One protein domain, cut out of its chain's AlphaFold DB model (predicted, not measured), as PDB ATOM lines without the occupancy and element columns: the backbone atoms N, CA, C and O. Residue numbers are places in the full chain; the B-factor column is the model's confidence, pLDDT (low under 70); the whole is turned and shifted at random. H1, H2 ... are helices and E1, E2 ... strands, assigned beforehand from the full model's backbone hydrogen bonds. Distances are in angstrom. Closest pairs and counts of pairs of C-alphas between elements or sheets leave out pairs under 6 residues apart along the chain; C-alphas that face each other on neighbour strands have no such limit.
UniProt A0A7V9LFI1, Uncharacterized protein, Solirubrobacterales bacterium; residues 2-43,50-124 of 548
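What this domain is: This is residues 2 to 43 and 50 to 124 of the 548 residues of an uncharacterized protein of Solirubrobacterales bacterium (UniProt A0A7V9LFI1). One long helix, H1, serves as a beam, with the shorter helices H4 and H6 crossing part of its length and H5 in the middle of the helical body, touching both of them. On the side of H5 away from H6, H2 packs on H5, and a two-stranded ribbon, E1 and E2, reaches away at one end of the long axis, with the start of H1 at the other end. The printed part has 117 residues, mostly helix by its named elements, in the order H1, E1, E2, H2, H3, H4, H5, H6; the sheet, E1 - E2, is antiparallel. It is compact, with a radius of gyration of the C-alphas of 15.3 A, yet elongated, spanning 56 by 34 by 22 A.

How they stand to each other: The sheet is made of two neighbour strands, E1, residues 38 to 43, and E2, residues 52 to 57, antiparallel with an angle of 147 degrees between their N-to-C directions. N 39 and O 56 are within hydrogen-bond range at 2.8 A, as are N 54 and O 41 at 2.9 A. After E2 comes H2, residues 59 to 65; E1 and H2 are only just apart, with a closest distance of 8.4 A. H2 touches the hub, H5, residues 85 to 95, at a shallow tilt of 32 degrees, opposite ways; the closest C-alphas, of Ala 60 and Val 93, are 5.3 A apart. H5 also touches H4, residues 74 to 82, at a steep tilt of 63 degrees; the closest C-alphas are those of Val 79 and Ala 88, 6.1 A. H5 and H6, residues 106 to 122, form a helical hairpin at a steep tilt of 40 degrees, with the C-alphas of Leu 95 and Ala 112 closest at 5.6 A. H1, residues 2 to 31, touches H4 with residues 7 to 21 alone, closest at the C-alphas of Leu 18 and Ala 75, 4.8 A; the tilt of 36 degrees is only just steep. H1 touches H6 with residues 8 to 19 alone, at a steep tilt of 47 degrees; the C-alphas of Glu 12 and Ile 113 are closest at 6.7 A. H3, residues 67 to 70, is close to H1 but not clearly touching, with the C-alphas of Ala 22 and Leu 70 closest at 7.0 A. Every O i to N i+4 pair is within hydrogen-bond range in H2, H4, H5 and H6, and 25 of 26 are in H1; H3 is too short for such a pair.

Where its parts are: H1 begins at C-alpha 2 (104.483, 4.448, 15.937) and is 44.3 A long. E1 is 15.3 A and E2 16.2 A long, with C-alpha 52 at (60.285, -15.455, -5.094). H2, H3 and H4 are short; H5 is 15.3 A long. H6 is 23.1 A long and ends at C-alpha 122 (92.657, 1.694, 1.075).

The domain as a whole: The C-alphas farthest apart are those of Thr 2 and Leu 50, 57.7 A. Residues 44 to 49 are cut out, and C-alphas 43 and 50 are 9.2 A apart across the cut. Of the links that are printed whole, none is long. The mean pLDDT of the printed part is 82.8; residues 2 to 5, 50 and 119 to 124 are under 70.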
ATOM      1  N   THR A   2     104.985   4.740  14.573       44.56
ATOM      2  CA  THR A   2     104.483   4.448  15.937       44.56
ATOM      3  C   THR A   2     103.202   5.188  16.362       44.56
ATOM      4  O   THR A   2     102.482   4.707  17.227       44.56
ATOM      5  N   THR A   3     102.888   6.349  15.777       51.16
ATOM      6  CA  THR A   3     101.662   7.109  16.093       51.16
ATOM      7  C   THR A   3     100.420   6.589  15.369       51.16
ATOM      8  O   THR A   3      99.336   6.661  15.932       51.16
ATOM      9  N   LEU A   4     100.574   6.045  14.156       52.16
ATOM     10  CA  LEU A   4      99.466   5.522  13.345       52.16
ATOM     11  C   LEU A   4      98.995   4.144  13.831       52.16
ATOM     12  O   LEU A   4      97.799   3.864  13.838       52.16
ATOM     13  N   GLU A   5      99.926   3.309  14.297       57.03
ATOM     14  CA  GLU A   5      99.597   2.029  14.942       57.03
ATOM     15  C   GLU A   5      98.783   2.269  16.223       57.03
ATOM     16  O   GLU A   5      97.730   1.670  16.413       57.03
ATOM     17  N   SER A   6      99.182   3.263  17.025       70.44
ATOM     18  CA  SER A   6      98.468   3.659  18.244       70.44
ATOM     19  C   SER A   6      97.046   4.185  17.983       70.44
ATOM     20  O   SER A   6      96.147   3.948  18.790       70.44
ATOM     21  N   THR A   7      96.810   4.881  16.865       71.44
ATOM     22  CA  THR A   7      95.465   5.352  16.483       71.44
ATOM     23  C   THR A   7      94.585   4.241  15.917       71.44
ATOM     24  O   THR A   7      93.390   4.232  16.193       71.44
ATOM     25  N   SER A   8      95.159   3.288  15.174       78.38
ATOM     26  CA  SER A   8      94.413   2.149  14.623       78.38
ATOM     27  C   SER A   8      93.947   1.195  15.724       78.38
ATOM     28  O   SER A   8      92.799   0.763  15.709       78.38
ATOM     29  N   GLU A   9      94.807   0.915  16.707       83.31
ATOM     30  CA  GLU A   9      94.457   0.088  17.871       83.31
ATOM     31  C   GLU A   9      93.366   0.749  18.728       83.31
ATOM     32  O   GLU A   9      92.436   0.089  19.188       83.31
ATOM     33  N   ARG A  10      93.440   2.077  18.909       84.00
ATOM     34  CA  ARG A  10      92.400   2.845  19.610       84.00
ATOM     35  C   ARG A  10      91.063   2.824  18.880       84.00
ATOM     36  O   ARG A  10      90.033   2.659  19.526       84.00
ATOM     37  N   LEU A  11      91.082   2.979  17.557       85.12
ATOM     38  CA  LEU A  11      89.875   2.927  16.741       85.12
ATOM     39  C   LEU A  11      89.229   1.539  16.783       85.12
ATOM     40  O   LEU A  11      88.017   1.448  16.946       85.12
ATOM     41  N   GLU A  12      90.016   0.465  16.699       88.81
ATOM     42  CA  GLU A  12      89.502  -0.902  16.825       88.81
ATOM     43  C   GLU A  12      88.778  -1.116  18.164       88.81
ATOM     44  O   GLU A  12      87.657  -1.626  18.189       88.81
ATOM     45  N   GLU A  13      89.382  -0.692  19.276       90.50
ATOM     46  CA  GLU A  13      88.771  -0.837  20.600       90.50
ATOM     47  C   GLU A  13      87.503   0.023  20.753       90.50
ATOM     48  O   GLU A  13      86.522  -0.411  21.360       90.50
ATOM     49  N   ALA A  14      87.493   1.230  20.179       89.25
ATOM     50  CA  ALA A  14      86.317   2.095  20.160       89.25
ATOM     51  C   ALA A  14      85.171   1.491  19.324       89.25
ATOM     52  O   ALA A  14      84.027   1.498  19.771       89.25
ATOM     53  N   LEU A  15      85.465   0.886  18.165       91.88
ATOM     54  CA  LEU A  15      84.470   0.205  17.324       91.88
ATOM     55  C   LEU A  15      83.869  -1.027  18.012       91.88
ATOM     56  O   LEU A  15      82.668  -1.271  17.906       91.88
ATOM     57  N   ARG A  16      84.677  -1.792  18.760       93.06
ATOM     58  CA  ARG A  16      84.182  -2.933  19.551       93.06
ATOM     59  C   ARG A  16      83.212  -2.492  20.639       93.06
ATOM     60  O   ARG A  16      82.163  -3.109  20.790       93.06
ATOM     61  N   ARG A  17      83.546  -1.426  21.374       94.19
ATOM     62  CA  ARG A  17      82.647  -0.847  22.384       94.19
ATOM     63  C   ARG A  17      81.378  -0.294  21.750       94.19
ATOM     64  O   ARG A  17      80.291  -0.593  22.230       94.19
ATOM     65  N   LEU A  18      81.513   0.415  20.629       94.44
ATOM     66  CA  LEU A  18      80.379   0.961  19.892       94.44
ATOM     67  C   LEU A  18      79.408  -0.138  19.443       94.44
ATOM     68  O   LEU A  18      78.204   0.040  19.581       94.44
ATOM     69  N   ALA A  19      79.908  -1.273  18.947       93.44
ATOM     70  CA  ALA A  19      79.053  -2.390  18.554       93.44
ATOM     71  C   ALA A  19      78.190  -2.902  19.720       93.44
ATOM     72  O   ALA A  19      77.010  -3.170  19.520       93.44
ATOM     73  N   VAL A  20      78.766  -3.010  20.924       94.62
ATOM     74  CA  VAL A  20      78.055  -3.470  22.130       94.62
ATOM     75  C   VAL A  20      77.029  -2.442  22.590       94.62
ATOM     76  O   VAL A  20      75.858  -2.775  22.730       94.62
ATOM     77  N   GLU A  21      77.438  -1.183  22.755       95.38
ATOM     78  CA  GLU A  21      76.542  -0.116  23.215       95.38
ATOM     79  C   GLU A  21      75.381   0.134  22.241       95.38
ATOM     80  O   GLU A  21      74.248   0.366  22.662       95.38
ATOM     81  N   ALA A  22      75.643   0.078  20.932       93.88
ATOM     82  CA  ALA A  22      74.609   0.242  19.918       93.88
ATOM     83  C   ALA A  22      73.660  -0.964  19.859       93.88
ATOM     84  O   ALA A  22      72.462  -0.759  19.683       93.88
ATOM     85  N   ALA A  23      74.161  -2.194  20.033       94.12
ATOM     86  CA  ALA A  23      73.314  -3.384  20.107       94.12
ATOM     87  C   ALA A  23      72.320  -3.285  21.272       94.12
ATOM     88  O   ALA A  23      71.116  -3.389  21.044       94.12
ATOM     89  N   ASP A  24      72.817  -2.988  22.478       94.56
ATOM     90  CA  ASP A  24      71.985  -2.832  23.677       94.56
ATOM     91  C   ASP A  24      70.923  -1.734  23.472       94.56
ATOM     92  O   ASP A  24      69.741  -1.931  23.754       94.56
ATOM     93  N   MET A  25      71.315  -0.588  22.897       94.88
ATOM     94  CA  MET A  25      70.377   0.498  22.599       94.88
ATOM     95  C   MET A  25      69.298   0.086  21.591       94.88
ATOM     96  O   MET A  25      68.124   0.408  21.778       94.88
ATOM     97  N   PHE A  26      69.671  -0.575  20.493       94.00
ATOM     98  CA  PHE A  26      68.700  -0.960  19.473       94.00
ATOM     99  C   PHE A  26      67.742  -2.038  19.980       94.00
ATOM    100  O   PHE A  26      66.553  -1.978  19.663       94.00
ATOM    101  N   GLU A  27      68.213  -2.970  20.810       92.62
ATOM    102  CA  GLU A  27      67.347  -3.930  21.498       92.62
ATOM    103  C   GLU A  27      66.346  -3.225  22.426       92.62
ATOM    104  O   GLU A  27      65.150  -3.529  22.377       92.62
ATOM    105  N   ASP A  28      66.788  -2.224  23.190       94.81
ATOM    106  CA  ASP A  28      65.914  -1.415  24.045       94.81
ATOM    107  C   ASP A  28      64.880  -0.614  23.234       94.81
ATOM    108  O   ASP A  28      63.702  -0.534  23.611       94.81
ATOM    109  N   LEU A  29      65.277  -0.046  22.091       92.75
ATOM    110  CA  LEU A  29      64.372   0.679  21.196       92.75
ATOM    111  C   LEU A  29      63.305  -0.250  20.607       92.75
ATOM    112  O   LEU A  29      62.118   0.089  20.641       92.75
ATOM    113  N   LEU A  30      63.694  -1.437  20.133       91.56
ATOM    114  CA  LEU A  30      62.752  -2.448  19.645       91.56
ATOM    115  C   LEU A  30      61.810  -2.925  20.762       91.56
ATOM    116  O   LEU A  30      60.603  -3.041  20.545       91.56
ATOM    117  N   ALA A  31      62.322  -3.135  21.980       91.19
ATOM    118  CA  ALA A  31      61.513  -3.525  23.136       91.19
ATOM    119  C   ALA A  31      60.505  -2.439  23.554       91.19
ATOM    120  O   ALA A  31      59.410  -2.751  24.030       91.19
ATOM    121  N   THR A  32      60.848  -1.165  23.345       92.56
ATOM    122  CA  THR A  32      59.985  -0.007  23.633       92.56
ATOM    123  C   THR A  32      58.974   0.270  22.509       92.56
ATOM    124  O   THR A  32      58.079   1.102  22.669       92.56
ATOM    125  N   GLY A  33      59.053  -0.472  21.398       89.50
ATOM    126  CA  GLY A  33      58.089  -0.430  20.299       89.50
ATOM    127  C   GLY A  33      58.546   0.348  19.066       89.50
ATOM    128  O   GLY A  33      57.699   0.730  18.262       89.50
ATOM    129  N   ALA A  34      59.848   0.600  18.898       90.06
ATOM    130  CA  ALA A  34      60.370   1.053  17.611       90.06
ATOM    131  C   ALA A  34      60.183  -0.052  16.555       90.06
ATOM    132  O   ALA A  34      60.442  -1.226  16.821       90.06
ATOM    133  N   GLU A  35      59.732   0.313  15.356       88.88
ATOM    134  CA  GLU A  35      59.501  -0.640  14.267       88.88
ATOM    135  C   GLU A  35      60.697  -0.669  13.311       88.88
ATOM    136  O   GLU A  35      61.152   0.374  12.840       88.88
ATOM    137  N   LEU A  36      61.193  -1.871  13.000       89.56
ATOM    138  CA  LEU A  36      62.199  -2.074  11.960       89.56
ATOM    139  C   LEU A  36      61.494  -2.132  10.591       89.56
ATOM    140  O   LEU A  36      60.684  -3.039  10.381       89.56
ATOM    141  N   PRO A  37      61.764  -1.202   9.656       88.06
ATOM    142  CA  PRO A  37      61.159  -1.235   8.331       88.06
ATOM    143  C   PRO A  37      61.671  -2.433   7.516       88.06
ATOM    144  O   PRO A  37      62.824  -2.845   7.644       88.06
ATOM    145  N   PHE A  38      60.814  -2.986   6.655       89.19
ATOM    146  CA  PHE A  38      61.139  -4.087   5.744       89.19
ATOM    147  C   PHE A  38      60.761  -3.717   4.310       89.19
ATOM    148  O   PHE A  38      59.724  -3.094   4.085       89.19
ATOM    149  N   ASP A  39      61.564  -4.169   3.352       88.38
ATOM    150  CA  ASP A  39      61.279  -4.082   1.922       88.38
ATOM    151  C   ASP A  39      61.035  -5.472   1.320       88.38
ATOM    152  O   ASP A  39      61.487  -6.492   1.847       88.38
ATOM    153  N   LEU A  40      60.297  -5.523   0.215       85.69
ATOM    154  CA  LEU A  40      59.971  -6.751  -0.497       85.69
ATOM    155  C   LEU A  40      60.964  -6.951  -1.647       85.69
ATOM    156  O   LEU A  40      60.822  -6.370  -2.720       85.69
ATOM    157  N   GLN A  41      61.953  -7.815  -1.448       81.56
ATOM    158  CA  GLN A  41      62.898  -8.175  -2.499       81.56
ATOM    159  C   GLN A  41      62.353  -9.303  -3.370       81.56
ATOM    160  O   GLN A  41      61.754 -10.262  -2.877       81.56
ATOM    161  N   VAL A  42      62.599  -9.192  -4.675       79.31
ATOM    162  CA  VAL A  42      62.292 -10.229  -5.659       79.31
ATOM    163  C   VAL A  42      63.585 -10.936  -6.030       79.31
ATOM    164  O   VAL A  42      64.472 -10.338  -6.634       79.31
ATOM    165  N   SER A  43      63.705 -12.211  -5.669       70.69
ATOM    166  CA  SER A  43      64.810 -13.048  -6.126       70.69
ATOM    167  C   SER A  43      64.441 -13.648  -7.483       70.69
ATOM    168  O   SER A  43      63.626 -14.569  -7.567       70.69
ATOM    169  N   LEU A  50      59.126 -18.575 -11.466       68.94
ATOM    170  CA  LEU A  50      58.305 -17.717 -10.608       68.94
ATOM    171  C   LEU A  50      59.185 -16.822  -9.720       68.94
ATOM    172  O   LEU A  50      60.092 -17.345  -9.067       68.94
ATOM    173  N   PRO A  51      58.906 -15.504  -9.654       73.00
ATOM    174  CA  PRO A  51      59.608 -14.595  -8.756       73.00
ATOM    175  C   PRO A  51      59.339 -14.992  -7.304       73.00
ATOM    176  O   PRO A  51      58.182 -15.133  -6.895       73.00
ATOM    177  N   MET A  52      60.404 -15.185  -6.524       75.62
ATOM    178  CA  MET A  52      60.285 -15.455  -5.094       75.62
ATOM    179  C   MET A  52      60.391 -14.139  -4.328       75.62
ATOM    180  O   MET A  52      61.341 -13.384  -4.511       75.62
ATOM    181  N   TYR A  53      59.391 -13.855  -3.495       82.00
ATOM    182  CA  TYR A  53      59.362 -12.651  -2.669       82.00
ATOM    183  C   TYR A  53      59.953 -12.952  -1.292       82.00
ATOM    184  O   TYR A  53      59.510 -13.887  -0.619       82.00
ATOM    185  N   SER A  54      60.922 -12.152  -0.859       83.19
ATOM    186  CA  SER A  54      61.515 -12.215   0.479       83.19
ATOM    187  C   SER A  54      61.489 -10.845   1.143       83.19
ATOM    188  O   SER A  54      61.794  -9.843   0.501       83.19
ATOM    189  N   TYR A  55      61.161 -10.798   2.433       84.44
ATOM    190  CA  TYR A  55      61.261  -9.571   3.220       84.44
ATOM    191  C   TYR A  55      62.715  -9.334   3.627       84.44
ATOM    192  O   TYR A  55      63.309 -10.181   4.295       84.44
ATOM    193  N   ALA A  56      63.270  -8.192   3.232       86.19
ATOM    194  CA  ALA A  56      64.598  -7.746   3.621       86.19
ATOM    195  C   ALA A  56      64.472  -6.601   4.639       86.19
ATOM    196  O   ALA A  56      63.780  -5.622   4.360       86.19
ATOM    197  N   PRO A  57      65.091  -6.701   5.825       88.56
ATOM    198  CA  PRO A  57      65.062  -5.621   6.803       88.56
ATOM    199  C   PRO A  57      65.883  -4.426   6.304       88.56
ATOM    200  O   PRO A  57      67.009  -4.581   5.831       88.56
ATOM    201  N   LEU A  58      65.332  -3.224   6.443       87.88
ATOM    202  CA  LEU A  58      65.970  -1.960   6.084       87.88
ATOM    203  C   LEU A  58      66.756  -1.405   7.282       87.88
ATOM    204  O   LEU A  58      66.460  -0.333   7.813       87.88
ATOM    205  N   THR A  59      67.778  -2.144   7.720       86.25
ATOM    206  CA  THR A  59      68.602  -1.778   8.886       86.25
ATOM    207  C   THR A  59      69.319  -0.449   8.716       86.25
ATOM    208  O   THR A  59      69.404   0.318   9.670       86.25
ATOM    209  N   ALA A  60      69.758  -0.118   7.499       84.62
ATOM    210  CA  ALA A  60      70.366   1.177   7.207       84.62
ATOM    211  C   ALA A  60      69.419   2.355   7.491       84.62
ATOM    212  O   ALA A  60      69.837   3.355   8.073       84.62
ATOM    213  N   GLN A  61      68.141   2.219   7.125       87.56
ATOM    214  CA  GLN A  61      67.130   3.240   7.389       87.56
ATOM    215  C   GLN A  61      66.871   3.371   8.891       87.56
ATOM    216  O   GLN A  61      66.905   4.473   9.424       87.56
ATOM    217  N   PHE A  62      66.697   2.244   9.585       89.69
ATOM    218  CA  PHE A  62      66.479   2.240  11.031       89.69
ATOM    219  C   PHE A  62      67.642   2.864  11.810       89.69
ATOM    220  O   PHE A  62      67.422   3.663  12.718       89.69
ATOM    221  N   ILE A  63      68.884   2.539  11.441       89.81
ATOM    222  CA  ILE A  63      70.079   3.147  12.035       89.81
ATOM    223  C   ILE A  63      70.104   4.653  11.733       89.81
ATOM    224  O   ILE A  63      70.348   5.442  12.643       89.81
ATOM    225  N   GLY A  64      69.790   5.053  10.495       86.50
ATOM    226  CA  GLY A  64      69.698   6.453  10.064       86.50
ATOM    227  C   GLY A  64      68.685   7.280  10.864       86.50
ATOM    228  O   GLY A  64      69.004   8.376  11.327       86.50
ATOM    229  N   ASP A  65      67.495   6.730  11.098       90.06
ATOM    230  CA  ASP A  65      66.422   7.387  11.855       90.06
ATOM    231  C   ASP A  65      66.785   7.567  13.344       90.06
ATOM    232  O   ASP A  65      66.316   8.501  13.998       90.06
ATOM    233  N   ASN A  66      67.679   6.722  13.872       91.25
ATOM    234  CA  ASN A  66      68.103   6.722  15.275       91.25
ATOM    235  C   ASN A  66      69.512   7.309  15.509       91.25
ATOM    236  O   ASN A  66      70.049   7.216  16.616       91.25
ATOM    237  N   VAL A  67      70.106   8.001  14.526       88.56
ATOM    238  CA  VAL A  67      71.433   8.646  14.671       88.56
ATOM    239  C   VAL A  67      71.477   9.643  15.838       88.56
ATOM    240  O   VAL A  67      72.503   9.800  16.500       88.56
ATOM    241  N   ALA A  68      70.364  10.318  16.139       85.19
ATOM    242  CA  ALA A  68      70.291  11.246  17.269       85.19
ATOM    243  C   ALA A  68      70.481  10.559  18.636       85.19
ATOM    244  O   ALA A  68      71.011  11.186  19.556       85.19
ATOM    245  N   GLU A  69      70.067   9.296  18.765       88.44
ATOM    246  CA  GLU A  69      70.261   8.479  19.966       88.44
ATOM    247  C   GLU A  69      71.687   7.911  20.009       88.44
ATOM    248  O   GLU A  69      72.350   8.010  21.041       88.44
ATOM    249  N   LEU A  70      72.227   7.465  18.864       89.88
ATOM    250  CA  LEU A  70      73.637   7.061  18.718       89.88
ATOM    251  C   LEU A  70      74.613   8.151  19.160       89.88
ATOM    252  O   LEU A  70      75.571   7.865  19.871       89.88
ATOM    253  N   ARG A  71      74.335   9.418  18.840       88.56
ATOM    254  CA  ARG A  71      75.155  10.563  19.271       88.56
ATOM    255  C   ARG A  71      75.258  10.742  20.788       88.56
ATOM    256  O   ARG A  71      76.093  11.532  21.228       88.56
ATOM    257  N   ARG A  72      74.416  10.070  21.581       88.50
ATOM    258  CA  ARG A  72      74.479  10.095  23.051       88.50
ATOM    259  C   ARG A  72      75.414   9.033  23.627       88.50
ATOM    260  O   ARG A  72      75.770   9.154  24.795       88.50
ATOM    261  N   LEU A  73      75.799   8.026  22.841       92.56
ATOM    262  CA  LEU A  73      76.732   6.989  23.275       92.56
ATOM    263  C   LEU A  73      78.159   7.531  23.351       92.56
ATOM    264  O   LEU A  73      78.633   8.201  22.429       92.56
ATOM    265  N   GLU A  74      78.868   7.184  24.423       89.69
ATOM    266  CA  GLU A  74      80.263   7.591  24.615       89.69
ATOM    267  C   GLU A  74      81.159   6.974  23.534       89.69
ATOM    268  O   GLU A  74      81.974   7.682  22.936       89.69
ATOM    269  N   ALA A  75      80.950   5.696  23.195       87.19
ATOM    270  CA  ALA A  75      81.725   5.029  22.152       87.19
ATOM    271  C   ALA A  75      81.478   5.623  20.753       87.19
ATOM    272  O   ALA A  75      82.388   5.658  19.926       87.19
ATOM    273  N   PHE A  76      80.276   6.140  20.481       85.88
ATOM    274  CA  PHE A  76      79.974   6.789  19.202       85.88
ATOM    275  C   PHE A  76      80.686   8.136  19.074       85.88
ATOM    276  O   PHE A  76      81.243   8.448  18.022       85.88
ATOM    277  N   VAL A  77      80.711   8.922  20.155       79.94
ATOM    278  CA  VAL A  77      81.471  10.178  20.210       79.94
ATOM    279  C   VAL A  77      82.960   9.911  19.998       79.94
ATOM    280  O   VAL A  77      83.592  10.616  19.215       79.94
ATOM    281  N   GLU A  78      83.500   8.864  20.619       82.44
ATOM    282  CA  GLU A  78      84.909   8.493  20.484       82.44
ATOM    283  C   GLU A  78      85.271   8.061  19.052       82.44
ATOM    284  O   GLU A  78      86.252   8.550  18.493       82.44
ATOM    285  N   VAL A  79      84.467   7.206  18.406       79.81
ATOM    286  CA  VAL A  79      84.696   6.816  16.999       79.81
ATOM    287  C   VAL A  79      84.572   8.023  16.065       79.81
ATOM    288  O   VAL A  79      85.374   8.170  15.140       79.81
ATOM    289  N   ARG A  80      83.617   8.922  16.328       80.44
ATOM    290  CA  ARG A  80      83.454  10.167  15.569       80.44
ATOM    291  C   ARG A  80      84.682  11.071  15.676       80.44
ATOM    292  O   ARG A  80      85.068  11.672  14.680       80.44
ATOM    293  N   GLU A  81      85.287  11.175  16.858       76.38
ATOM    294  CA  GLU A  81      86.509  11.961  17.072       76.38
ATOM    295  C   GLU A  81      87.745  11.323  16.424       76.38
ATOM    296  O   GLU A  81      88.636  12.036  15.964       76.38
ATOM    297  N   LEU A  82      87.807   9.988  16.376       75.06
ATOM    298  CA  LEU A  82      88.935   9.249  15.803       75.06
ATOM    299  C   LEU A  82      88.878   9.120  14.274       75.06
ATOM    300  O   LEU A  82      89.931   9.017  13.643       75.06
ATOM    301  N   SER A  83      87.683   9.082  13.680       76.44
ATOM    302  CA  SER A  83      87.499   8.889  12.239       76.44
ATOM    303  C   SER A  83      86.441   9.832  11.659       76.44
ATOM    304  O   SER A  83      86.811  10.864  11.101       76.44
ATOM    305  N   SER A  84      85.150   9.500  11.777       75.62
ATOM    306  CA  SER A  84      84.023  10.383  11.449       75.62
ATOM    307  C   SER A  84      82.681   9.768  11.877       75.62
ATOM    308  O   SER A  84      82.615   8.606  12.288       75.62
ATOM    309  N   GLU A  85      81.597  10.544  11.775       81.31
ATOM    310  CA  GLU A  85      80.236  10.056  12.043       81.31
ATOM    311  C   GLU A  85      79.761   9.065  10.965       81.31
ATOM    312  O   GLU A  85      79.097   8.074  11.273       81.31
ATOM    313  N   GLU A  86      80.141   9.288   9.706       80.31
ATOM    314  CA  GLU A  86      79.803   8.416   8.578       80.31
ATOM    315  C   GLU A  86      80.489   7.061   8.702       80.31
ATOM    316  O   GLU A  86      79.882   6.041   8.391       80.31
ATOM    317  N   VAL A  87      81.728   7.029   9.202       81.69
ATOM    318  CA  VAL A  87      82.446   5.777   9.461       81.69
ATOM    319  C   VAL A  87      81.789   5.005  10.600       81.69
ATOM    320  O   VAL A  87      81.588   3.800  10.472       81.69
ATOM    321  N   ALA A  88      81.395   5.684  11.683       84.19
ATOM    322  CA  ALA A  88      80.659   5.055  12.779       84.19
ATOM    323  C   ALA A  88      79.316   4.484  12.297       84.19
ATOM    324  O   ALA A  88      78.987   3.334  12.573       84.19
ATOM    325  N   THR A  89      78.561   5.262  11.522       86.12
ATOM    326  CA  THR A  89      77.258   4.843  10.991       86.12
ATOM    327  C   THR A  89      77.413   3.715   9.971       86.12
ATOM    328  O   THR A  89      76.745   2.693  10.075       86.12
ATOM    329  N   GLY A  90      78.345   3.849   9.026       83.56
ATOM    330  CA  GLY A  90      78.645   2.841   8.012       83.56
ATOM    331  C   GLY A  90      79.155   1.529   8.605       83.56
ATOM    332  O   GLY A  90      78.788   0.462   8.120       83.56
ATOM    333  N   PHE A  91      79.928   1.587   9.694       90.31
ATOM    334  CA  PHE A  91      80.316   0.412  10.471       90.31
ATOM    335  C   PHE A  91      79.097  -0.340  11.016       90.31
ATOM    336  O   PHE A  91      78.998  -1.548  10.818       90.31
ATOM    337  N   LEU A  92      78.158   0.363  11.660       91.12
ATOM    338  CA  LEU A  92      76.950  -0.253  12.224       91.12
ATOM    339  C   LEU A  92      76.039  -0.812  11.129       91.12
ATOM    340  O   LEU A  92      75.539  -1.929  11.253       91.12
ATOM    341  N   VAL A  93      75.877  -0.079  10.023       88.56
ATOM    342  CA  VAL A  93      75.132  -0.559   8.853       88.56
ATOM    343  C   VAL A  93      75.775  -1.824   8.291       88.56
ATOM    344  O   VAL A  93      75.077  -2.808   8.088       88.56
ATOM    345  N   GLY A  94      77.096  -1.847   8.106       84.81
ATOM    346  CA  GLY A  94      77.808  -3.029   7.618       84.81
ATOM    347  C   GLY A  94      77.773  -4.215   8.588       84.81
ATOM    348  O   GLY A  94      77.748  -5.366   8.155       84.81
ATOM    349  N   LEU A  95      77.741  -3.959   9.898       89.69
ATOM    350  CA  LEU A  95      77.684  -4.999  10.926       89.69
ATOM    351  C   LEU A  95      76.344  -5.758  10.920       89.69
ATOM    352  O   LEU A  95      76.329  -6.985  11.089       89.69
ATOM    353  N   TRP A  96      75.237  -5.042  10.694       89.81
ATOM    354  CA  TRP A  96      73.868  -5.580  10.728       89.81
ATOM    355  C   TRP A  96      73.128  -5.508   9.389       89.81
ATOM    356  O   TRP A  96      71.898  -5.573   9.351       89.81
ATOM    357  N   ASP A  97      73.849  -5.405   8.276       84.75
ATOM    358  CA  ASP A  97      73.237  -5.366   6.950       84.75
ATOM    359  C   ASP A  97      72.350  -6.604   6.713       84.75
ATOM    360  O   ASP A  97      72.755  -7.750   6.948       84.75
ATOM    361  N   GLY A  98      71.102  -6.363   6.306       77.38
ATOM    362  CA  GLY A  98      70.117  -7.411   6.035       77.38
ATOM    363  C   GLY A  98      69.692  -8.262   7.243       77.38
ATOM    364  O   GLY A  98      69.190  -9.373   7.048       77.38
ATOM    365  N   ARG A  99      69.866  -7.790   8.488       83.62
ATOM    366  CA  ARG A  99      69.463  -8.520   9.708       83.62
ATOM    367  C   ARG A  99      68.262  -7.909  10.418       83.62
ATOM    368  O   ARG A  99      68.064  -6.708  10.424       83.62
ATOM    369  N   SER A 100      67.449  -8.758  11.036       82.81
ATOM    370  CA  SER A 100      66.335  -8.332  11.894       82.81
ATOM    371  C   SER A 100      66.696  -8.310  13.382       82.81
ATOM    372  O   SER A 100      65.874  -7.911  14.196       82.81
ATOM    373  N   GLU A 101      67.898  -8.775  13.732       85.75
ATOM    374  CA  GLU A 101      68.400  -8.910  15.102       85.75
ATOM    375  C   GLU A 101      69.783  -8.252  15.199       85.75
ATOM    376  O   GLU A 101      70.596  -8.367  14.273       85.75
ATOM    377  N   PHE A 102      70.047  -7.572  16.317       87.12
ATOM    378  CA  PHE A 102      71.268  -6.797  16.557       87.12
ATOM    379  C   PHE A 102      72.344  -7.602  17.304       87.12
ATOM    380  O   PHE A 102      73.040  -7.099  18.179       87.12
ATOM    381  N   ASP A 103      72.525  -8.868  16.936       86.31
ATOM    382  CA  ASP A 103      73.498  -9.749  17.576       86.31
ATOM    383  C   ASP A 103      74.942  -9.480  17.106       86.31
ATOM    384  O   ASP A 103      75.212  -9.142  15.948       86.31
ATOM    385  N   ILE A 104      75.910  -9.668  18.007       84.31
ATOM    386  CA  ILE A 104      77.334  -9.442  17.724       84.31
ATOM    387  C   ILE A 104      78.031 -10.794  17.550       84.31
ATOM    388  O   ILE A 104      78.495 -11.414  18.507       84.31
ATOM    389  N   ALA A 105      78.127 -11.269  16.308       78.38
ATOM    390  CA  ALA A 105      78.918 -12.461  15.996       78.38
ATOM    391  C   ALA A 105      80.393 -12.095  15.767       78.38
ATOM    392  O   ALA A 105      80.697 -11.225  14.953       78.38
ATOM    393  N   GLY A 106      81.313 -12.809  16.425       75.38
ATOM    394  CA  GLY A 106      82.749 -12.492  16.420       75.38
ATOM    395  C   GLY A 106      83.385 -12.380  15.029       75.38
ATOM    396  O   GLY A 106      84.141 -11.443  14.787       75.38
ATOM    397  N   ASP A 107      83.035 -13.267  14.093       80.94
ATOM    398  CA  ASP A 107      83.580 -13.228  12.727       80.94
ATOM    399  C   ASP A 107      83.042 -12.039  11.911       80.94
ATOM    400  O   ASP A 107      83.769 -11.469  11.099       80.94
ATOM    401  N   ARG A 108      81.790 -11.620  12.153       82.56
ATOM    402  CA  ARG A 108      81.181 -10.447  11.502       82.56
ATOM    403  C   ARG A 108      81.713  -9.149  12.071       82.56
ATOM    404  O   ARG A 108      82.078  -8.271  11.304       82.56
ATOM    405  N   LEU A 109      81.795  -9.052  13.397       86.56
ATOM    406  CA  LEU A 109      82.397  -7.906  14.067       86.56
ATOM    407  C   LEU A 109      83.820  -7.698  13.558       86.56
ATOM    408  O   LEU A 109      84.182  -6.593  13.169       86.56
ATOM    409  N   LYS A 110      84.598  -8.781  13.486       84.06
ATOM    410  CA  LYS A 110      85.945  -8.733  12.936       84.06
ATOM    411  C   LYS A 110      85.945  -8.326  11.462       84.06
ATOM    412  O   LYS A 110      86.704  -7.441  11.107       84.06
ATOM    413  N   GLY A 111      85.068  -8.891  10.631       82.12
ATOM    414  CA  GLY A 111      84.946  -8.510   9.219       82.12
ATOM    415  C   GLY A 111      84.532  -7.048   8.997       82.12
ATOM    416  O   GLY A 111      85.058  -6.403   8.097       82.12
ATOM    417  N   ALA A 112      83.639  -6.504   9.826       84.94
ATOM    418  CA  ALA A 112      83.208  -5.109   9.772       84.94
ATOM    419  C   ALA A 112      84.317  -4.156  10.245       84.94
ATOM    420  O   ALA A 112      84.577  -3.150   9.588       84.94
ATOM    421  N   ILE A 113      85.021  -4.499  11.331       86.81
ATOM    422  CA  ILE A 113      86.212  -3.768  11.792       86.81
ATOM    423  C   ILE A 113      87.296  -3.806  10.716       86.81
ATOM    424  O   ILE A 113      87.793  -2.757  10.323       86.81
ATOM    425  N   ASP A 114      87.629  -4.990  10.195       82.69
ATOM    426  CA  ASP A 114      88.620  -5.164   9.131       82.69
ATOM    427  C   ASP A 114      88.201  -4.395   7.870       82.69
ATOM    428  O   ASP A 114      89.055  -3.827   7.200       82.69
ATOM    429  N   GLY A 115      86.901  -4.320   7.565       79.06
ATOM    430  CA  GLY A 115      86.338  -3.530   6.471       79.06
ATOM    431  C   GLY A 115      86.516  -2.024   6.660       79.06
ATOM    432  O   GLY A 115      86.927  -1.348   5.723       79.06
ATOM    433  N   VAL A 116      86.287  -1.503   7.868       80.31
ATOM    434  CA  VAL A 116      86.529  -0.092   8.220       80.31
ATOM    435  C   VAL A 116      88.022   0.229   8.236       80.31
ATOM    436  O   VAL A 116      88.461   1.212   7.650       80.31
ATOM    437  N   LEU A 117      88.843  -0.618   8.851       81.62
ATOM    438  CA  LEU A 117      90.293  -0.439   8.857       81.62
ATOM    439  C   LEU A 117      90.865  -0.545   7.439       81.62
ATOM    440  O   LEU A 117      91.752   0.223   7.081       81.62
ATOM    441  N   SER A 118      90.325  -1.439   6.609       72.75
ATOM    442  CA  SER A 118      90.685  -1.551   5.195       72.75
ATOM    443  C   SER A 118      90.152  -0.390   4.377       72.75
ATOM    444  O   SER A 118      90.844   0.014   3.454       72.75
ATOM    445  N   SER A 119      88.986   0.184   4.675       66.19
ATOM    446  CA  SER A 119      88.498   1.370   3.969       66.19
ATOM    447  C   SER A 119      89.368   2.577   4.293       66.19
ATOM    448  O   SER A 119      89.718   3.292   3.361       66.19
ATOM    449  N   ILE A 120      89.821   2.716   5.547       64.06
ATOM    450  CA  ILE A 120      90.790   3.719   6.029       64.06
ATOM    451  C   ILE A 120      92.202   3.476   5.458       64.06
ATOM    452  O   ILE A 120      92.921   4.415   5.120       64.06
ATOM    453  N   ALA A 121      92.628   2.218   5.318       60.19
ATOM    454  CA  ALA A 121      93.927   1.871   4.735       60.19
ATOM    455  C   ALA A 121      93.936   1.979   3.197       60.19
ATOM    456  O   ALA A 121      94.928   2.403   2.606       60.19
ATOM    457  N   SER A 122      92.828   1.627   2.537       49.28
ATOM    458  CA  SER A 122      92.657   1.694   1.075       49.28
ATOM    459  C   SER A 122      92.327   3.108   0.588       49.28
ATOM    460  O   SER A 122      92.497   3.403  -0.595       49.28
ATOM    461  N   THR A 123      91.949   4.024   1.490       46.78
ATOM    462  CA  THR A 123      91.764   5.455   1.182       46.78
ATOM    463  C   THR A 123      93.064   6.166   0.805       46.78
ATOM    464  O   THR A 123      93.020   7.321   0.398       46.78
ATOM    465  N   GLY A 124      94.216   5.485   0.839       42.66
ATOM    466  CA  GLY A 124      95.462   5.992   0.263       42.66
ATOM    467  C   GLY A 124      95.458   6.136  -1.268       42.66
ATOM    468  O   GLY A 124      96.390   6.735  -1.799       42.66
TER     469      GLY A 124